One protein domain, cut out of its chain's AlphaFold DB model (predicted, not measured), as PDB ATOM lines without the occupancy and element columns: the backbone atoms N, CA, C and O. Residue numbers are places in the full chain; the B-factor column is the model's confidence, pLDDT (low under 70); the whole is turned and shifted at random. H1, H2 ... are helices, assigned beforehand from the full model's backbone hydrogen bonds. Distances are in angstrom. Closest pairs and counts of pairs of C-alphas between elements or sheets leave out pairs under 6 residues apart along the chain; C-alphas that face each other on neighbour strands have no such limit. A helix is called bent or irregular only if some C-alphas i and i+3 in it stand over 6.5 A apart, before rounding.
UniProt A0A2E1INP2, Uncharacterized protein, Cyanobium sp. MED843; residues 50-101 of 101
ATOM      1  N   SER A  50     231.301 150.133 136.192       82.25
ATOM      2  CA  SER A  50     232.047 150.365 134.963       82.25
ATOM      3  C   SER A  50     232.156 151.870 134.669       82.25
ATOM      4  O   SER A  50     231.495 152.719 135.279       82.25
ATOM      5  N   ALA A  51     233.035 152.254 133.740       81.69
ATOM      6  CA  ALA A  51     233.084 153.643 133.275       81.69
ATOM      7  C   ALA A  51     231.732 154.092 132.684       81.69
ATOM      8  O   ALA A  51     231.333 155.240 132.873       81.69
ATOM      9  N   VAL A  52     231.016 153.162 132.043       83.94
ATOM     10  CA  VAL A  52     229.688 153.384 131.468       83.94
ATOM     11  C   VAL A  52     228.652 153.589 132.572       83.94
ATOM     12  O   VAL A  52     227.947 154.590 132.534       83.94
ATOM     13  N   ASP A  53     228.628 152.747 133.609       85.12
ATOM     14  CA  ASP A  53     227.684 152.898 134.732       85.12
ATOM     15  C   ASP A  53     227.849 154.250 135.433       85.12
ATOM     16  O   ASP A  53     226.878 154.954 135.709       85.12
ATOM     17  N   ARG A  54     229.103 154.670 135.650       87.62
ATOM     18  CA  ARG A  54     229.408 155.990 136.224       87.62
ATOM     19  C   ARG A  54     228.946 157.135 135.325       87.62
ATOM     20  O   ARG A  54     228.508 158.164 135.836       87.62
ATOM     21  N   CYS A  55     229.058 156.978 134.008       88.31
ATOM     22  CA  CYS A  55     228.545 157.955 133.054       88.31
ATOM     23  C   CYS A  55     227.014 158.036 133.117       88.31
ATOM     24  O   CYS A  55     226.476 159.137 133.232       88.31
ATOM     25  N   ILE A  56     226.326 156.888 133.107       88.00
ATOM     26  CA  ILE A  56     224.859 156.808 133.152       88.00
ATOM     27  C   ILE A  56     224.347 157.509 134.403       88.00
ATOM     28  O   ILE A  56     223.481 158.378 134.312       88.00
ATOM     29  N   GLN A  57     224.933 157.189 135.556       89.44
ATOM     30  CA  GLN A  57     224.511 157.757 136.826       89.44
ATOM     31  C   GLN A  57     224.729 159.272 136.888       89.44
ATOM     32  O   GLN A  57     223.800 160.003 137.221       89.44
ATOM     33  N   ARG A  58     225.901 159.770 136.468       89.12
ATOM     34  CA  ARG A  58     226.159 161.219 136.393       89.12
ATOM     35  C   ARG A  58     225.200 161.932 135.451       89.12
ATOM     36  O   ARG A  58     224.748 163.033 135.749       89.12
ATOM     37  N   ARG A  59     224.903 161.326 134.299       85.62
ATOM     38  CA  ARG A  59     223.997 161.915 133.312       85.62
ATOM     39  C   ARG A  59     222.567 161.962 133.839       85.62
ATOM     40  O   ARG A  59     221.905 162.979 133.674       85.62
ATOM     41  N   TYR A  60     222.121 160.899 134.497       85.75
ATOM     42  CA  TYR A  60     220.820 160.846 135.151       85.75
ATOM     43  C   TYR A  60     220.709 161.906 136.259       85.75
ATOM     44  O   TYR A  60     219.786 162.714 136.234       85.75
ATOM     45  N   GLU A  61     221.691 161.993 137.161       87.50
ATOM     46  CA  GLU A  61     221.743 163.019 138.216       87.50
ATOM     47  C   GLU A  61     221.741 164.446 137.647       87.50
ATOM     48  O   GLU A  61     221.052 165.323 138.168       87.50
ATOM     49  N   GLN A  62     222.455 164.682 136.540       86.75
ATOM     50  CA  GLN A  62     222.449 165.969 135.846       86.75
ATOM     51  C   GLN A  62     221.043 166.336 135.350       86.75
ATOM     52  O   GLN A  62     220.623 167.482 135.511       86.75
ATOM     53  N   VAL A  63     220.313 165.379 134.770       84.94
ATOM     54  CA  VAL A  63     218.929 165.583 134.317       84.94
ATOM     55  C   VAL A  63     218.029 165.913 135.507       84.94
ATOM     56  O   VAL A  63     217.308 166.909 135.459       84.94
ATOM     57  N   LEU A  64     218.126 165.161 136.606       85.31
ATOM     58  CA  LEU A  64     217.316 165.419 137.803       85.31
ATOM     59  C   LEU A  64     217.561 166.815 138.370       85.31
ATOM     60  O   LEU A  64     216.620 167.571 138.603       85.31
ATOM     61  N   THR A  65     218.838 167.173 138.498       86.25
ATOM     62  CA  THR A  65     219.267 168.487 138.979       86.25
ATOM     63  C   THR A  65     218.753 169.598 138.064       86.25
ATOM     64  O   THR A  65     218.264 170.613 138.549       86.25
ATOM     65  N   SER A  66     218.800 169.404 136.739       84.94
ATOM     66  CA  SER A  66     218.319 170.401 135.771       84.94
ATOM     67  C   SER A  66     216.810 170.645 135.840       84.94
ATOM     68  O   SER A  66     216.355 171.754 135.572       84.94
ATOM     69  N   HIS A  67     216.041 169.630 136.236       83.50
ATOM     70  CA  HIS A  67     214.598 169.730 136.420       83.50
ATOM     71  C   HIS A  67     214.195 170.096 137.857       83.50
ATOM     72  O   HIS A  67     213.006 170.257 138.121       83.50
ATOM     73  N   GLY A  68     215.158 170.236 138.778       81.44
ATOM     74  CA  GLY A  68     214.892 170.483 140.197       81.44
ATOM     75  C   GLY A  68     214.105 169.353 140.868       81.44
ATOM     76  O   GLY A  68     213.362 169.607 141.812       81.44
ATOM     77  N   LEU A  69     214.225 168.127 140.351       80.56
ATOM     78  CA  LEU A  69     213.468 166.966 140.809       80.56
ATOM     79  C   LEU A  69     214.301 166.120 141.766       80.56
ATOM     80  O   LEU A  69     215.461 165.811 141.490       80.56
ATOM     81  N   ASP A  70     213.674 165.677 142.852       79.75
ATOM     82  CA  ASP A  70     214.258 164.676 143.743       79.75
ATOM     83  C   ASP A  70     214.013 163.262 143.165       79.75
ATOM     84  O   ASP A  70     212.938 163.011 142.608       79.75
ATOM     85  N   PRO A  71     214.938 162.285 143.285       74.25
ATOM     86  CA  PRO A  71     214.790 160.964 142.665       74.25
ATOM     87  C   PRO A  71     213.532 160.207 143.106       74.25
ATOM     88  O   PRO A  71     213.068 159.306 142.399       74.25
ATOM     89  N   GLN A  72     213.002 160.546 144.282       79.25
ATOM     90  CA  GLN A  72     211.809 159.949 144.882       79.25
ATOM     91  C   GLN A  72     210.504 160.481 144.272       79.25
ATOM     92  O   GLN A  72     209.470 159.833 144.386       79.25
ATOM     93  N   GLN A  73     210.553 161.629 143.595       81.12
ATOM     94  CA  GLN A  73     209.392 162.295 142.995       81.12
ATOM     95  C   GLN A  73     209.125 161.847 141.549       81.12
ATOM     96  O   GLN A  73     208.176 162.298 140.913       81.12
ATOM     97  N   ILE A  74     209.970 160.967 141.010       81.94
ATOM     98  CA  ILE A  74     209.962 160.587 139.600       81.94
ATOM     99  C   ILE A  74     209.181 159.296 139.423       81.94
ATOM    100  O   ILE A  74     209.486 158.282 140.057       81.94
ATOM    101  N   LEU A  75     208.210 159.322 138.509       85.31
ATOM    102  CA  LEU A  75     207.478 158.126 138.111       85.31
ATOM    103  C   LEU A  75     208.446 157.041 137.604       85.31
ATOM    104  O   LEU A  75     209.399 157.355 136.884       85.31
ATOM    105  N   PRO A  76     208.198 155.760 137.922       83.44
ATOM    106  CA  PRO A  76     209.090 154.664 137.545       83.44
ATOM    107  C   PRO A  76     209.350 154.603 136.032       83.44
ATOM    108  O   PRO A  76     210.490 154.395 135.619       83.44
ATOM    109  N   ASP A  77     208.344 154.888 135.205       82.50
ATOM    110  CA  ASP A  77     208.487 154.890 133.743       82.50
ATOM    111  C   ASP A  77     209.416 156.004 133.243       82.50
ATOM    112  O   ASP A  77     210.238 155.794 132.349       82.50
ATOM    113  N   VAL A  78     209.337 157.189 133.857       81.31
ATOM    114  CA  VAL A  78     210.222 158.319 133.537       81.31
ATOM    115  C   VAL A  78     211.650 157.990 133.952       81.31
ATOM    116  O   VAL A  78     212.579 158.221 133.180       81.31
ATOM    117  N   ARG A  79     211.835 157.368 135.122       85.12
ATOM    118  CA  ARG A  79     213.150 156.900 135.574       85.12
ATOM    119  C   ARG A  79     213.771 155.932 134.566       85.12
ATOM    120  O   ARG A  79     214.934 156.103 134.210       85.12
ATOM    121  N   ILE A  80     213.014 154.939 134.095       85.56
ATOM    122  CA  ILE A  80     213.496 153.958 133.109       85.56
ATOM    123  C   ILE A  80     213.835 154.648 131.785       85.56
ATOM    124  O   ILE A  80     214.901 154.408 131.222       85.56
ATOM    125  N   SER A  81     212.968 155.544 131.309       86.12
ATOM    126  CA  SER A  81     213.186 156.304 130.074       86.12
ATOM    127  C   SER A  81     214.461 157.150 130.136       86.12
ATOM    128  O   SER A  81     215.317 157.042 129.258       86.12
ATOM    129  N   GLU A  82     214.646 157.938 131.197       86.06
ATOM    130  CA  GLU A  82     215.832 158.786 131.357       86.06
ATOM    131  C   GLU A  82     217.107 157.966 131.564       86.06
ATOM    132  O   GLU A  82     218.156 158.297 131.007       86.06
ATOM    133  N   THR A  83     217.018 156.842 132.277       86.62
ATOM    134  CA  THR A  83     218.146 155.910 132.403       86.62
ATOM    135  C   THR A  83     218.518 155.324 131.042       86.62
ATOM    136  O   THR A  83     219.689 155.308 130.685       86.62
ATOM    137  N   ASN A  84     217.545 154.918 130.222       85.94
ATOM    138  CA  ASN A  84     217.796 154.393 128.877       85.94
ATOM    139  C   ASN A  84     218.396 155.448 127.934       85.94
ATOM    140  O   ASN A  84     219.297 155.131 127.154       85.94
ATOM    141  N   LYS A  85     217.955 156.709 128.027       87.50
ATOM    142  CA  LYS A  85     218.578 157.834 127.308       87.50
ATOM    143  C   LYS A  85     220.027 158.041 127.743       87.50
ATOM    144  O   LYS A  85     220.907 158.167 126.892       87.50
ATOM    145  N   ALA A  86     220.288 158.038 129.049       86.69
ATOM    146  CA  ALA A  86     221.634 158.157 129.601       86.69
ATOM    147  C   ALA A  86     222.532 156.990 129.155       86.69
ATOM    148  O   ALA A  86     223.660 157.219 128.724       86.69
ATOM    149  N   THR A  87     222.012 155.763 129.151       86.69
ATOM    150  CA  THR A  87     222.689 154.572 128.621       86.69
ATOM    151  C   THR A  87     223.019 154.718 127.143       86.69
ATOM    152  O   THR A  87     224.152 154.457 126.747       86.69
ATOM    153  N   ASN A  88     222.076 155.169 126.315       86.50
ATOM    154  CA  ASN A  88     222.326 155.405 124.893       86.50
ATOM    155  C   ASN A  88     223.447 156.438 124.689       86.50
ATOM    156  O   ASN A  88     224.383 156.186 123.933       86.50
ATOM    157  N   TYR A  89     223.397 157.550 125.426       87.31
ATOM    158  CA  TYR A  89     224.419 158.593 125.377       87.31
ATOM    159  C   TYR A  89     225.805 158.074 125.790       87.31
ATOM    160  O   TYR A  89     226.788 158.258 125.075       87.31
ATOM    161  N   CYS A  90     225.889 157.361 126.913       86.69
ATOM    162  CA  CYS A  90     227.150 156.841 127.443       86.69
ATOM    163  C   CYS A  90     227.757 155.705 126.608       86.69
ATOM    164  O   CYS A  90     228.949 155.440 126.728       86.69
ATOM    165  N   ASN A  91     226.966 155.075 125.735       86.56
ATOM    166  CA  ASN A  91     227.438 154.118 124.732       86.56
ATOM    167  C   ASN A  91     227.806 154.777 123.385       86.56
ATOM    168  O   ASN A  91     228.040 154.073 122.407       86.56
ATOM    169  N   GLY A  92     227.869 156.114 123.316       80.38
ATOM    170  CA  GLY A  92     228.271 156.861 122.118       80.38
ATOM    171  C   GLY A  92     227.119 157.300 121.210       80.38
ATOM    172  O   GLY A  92     227.363 157.796 120.112       80.38
ATOM    173  N   GLY A  93     225.868 157.132 121.643       82.06
ATOM    174  CA  GLY A  93     224.696 157.666 120.958       82.06
ATOM    175  C   GLY A  93     224.396 159.126 121.319       82.06
ATOM    176  O   GLY A  93     225.083 159.763 122.117       82.06
ATOM    177  N   THR A  94     223.332 159.681 120.741       77.12
ATOM    178  CA  THR A  94     222.919 161.078 120.974       77.12
ATOM    179  C   THR A  94     222.076 161.255 122.240       77.12
ATOM    180  O   THR A  94     221.755 162.382 122.614       77.12
ATOM    181  N   GLY A  95     221.697 160.160 122.913       67.06
ATOM    182  CA  GLY A  95     220.793 160.188 124.065       67.06
ATOM    183  C   GLY A  95     219.320 160.390 123.694       67.06
ATOM    184  O   GLY A  95     218.483 160.542 124.582       67.06
ATOM    185  N   GLN A  96     218.980 160.378 122.402       69.56
ATOM    186  CA  GLN A  96     217.595 160.317 121.948       69.56
ATOM    187  C   GLN A  96     217.167 158.857 121.790       69.56
ATOM    188  O   GLN A  96     217.794 158.082 121.070       69.56
ATOM    189  N   LEU A  97     216.085 158.476 122.469       61.56
ATOM    190  CA  LEU A  97     215.453 157.181 122.248       61.56
ATOM    191  C   LEU A  97     214.583 157.291 120.997       61.56
ATOM    192  O   LEU A  97     213.544 157.951 121.007       61.56
ATOM    193  N   HIS A  98     215.025 156.663 119.910       59.84
ATOM    194  CA  HIS A  98     214.194 156.466 118.729       59.84
ATOM    195  C   HIS A  98     213.214 155.336 119.037       59.84
ATOM    196  O   HIS A  98     213.508 154.163 118.820       59.84
ATOM    197  N   TRP A  99     212.057 155.684 119.594       51.12
ATOM    198  CA  TRP A  99     210.965 154.732 119.738       51.12
ATOM    199  C   TRP A  99     210.428 154.420 118.337       51.12
ATOM    200  O   TRP A  99     209.747 155.248 117.731       51.12
ATOM    201  N   GLN A 100     210.785 153.256 117.789       55.25
ATOM    202  CA  GLN A 100     210.073 152.713 116.635       55.25
ATOM    203  C   GLN A 100     208.676 152.310 117.112       55.25
ATOM    204  O   GLN A 100     208.543 151.615 118.120       55.25
ATOM    205  N   ARG A 101     207.663 152.866 116.447       44.72
ATOM    206  CA  ARG A 101     206.247 152.697 116.771       44.72
ATOM    207  C   ARG A 101     205.725 151.368 116.238       44.72
ATOM    208  O   ARG A 101     206.137 151.007 115.114       44.72
TER     209      ARG A 101
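What this domain is: This is residues 50 to 101 of the 101 residues of an uncharacterized protein of Cyanobium sp. MED843 (UniProt A0A2E1INP2). Two helices, H1 and H2, pack on each other at a steep slant as a wide V: they come closest in the first half of H1 and the second half of H2, and they spread apart towards the link, residues 68 to 75, which bridges the open end. After H2, residues 91 to 101 fold back from the narrow end and run on as a tail with no named element. The printed part has 52 residues with two named helices, H1 then H2 along the chain, and no named strand; the class is all helix. The whole is compact, with a radius of gyration of the C-alphas of 11.1 A, and spans 31 by 27 by 17 A.

How they stand to each other: H1, residues 51 to 67, touches H2, residues 76 to 90, with 15 pairs of C-alphas within 8 A. Their closest C-alphas are those of Ile 56 and Ala 86, 5.0 A apart. Their centres are 9.4 A apart. Their lines stand at a steep tilt of 54 degrees, and they run opposite ways. In H1 and H2 every O i to N i+4 pair is within hydrogen-bond range.

Where its parts are: H1 begins at C-alpha 51, at (233.084, 153.643, 133.275), and ends at C-alpha 67, 24.7 A from its first. H2 begins at C-alpha 76, at (209.090, 154.664, 137.545), and ends at C-alpha 90, at (227.150, 156.841, 127.443), a length of 20.8 A. Neither helix is bent or irregular.

The domain as a whole: The two C-alphas farthest apart are those of Ser 50 and Arg 101, 31.7 A. The printed part has no cut and ends at Arg 101, the chain's last residue. The link from H1 to H2, 8 residues, is short. The mean pLDDT of the printed part is 80.9, and residues 95 to 101 are under 70.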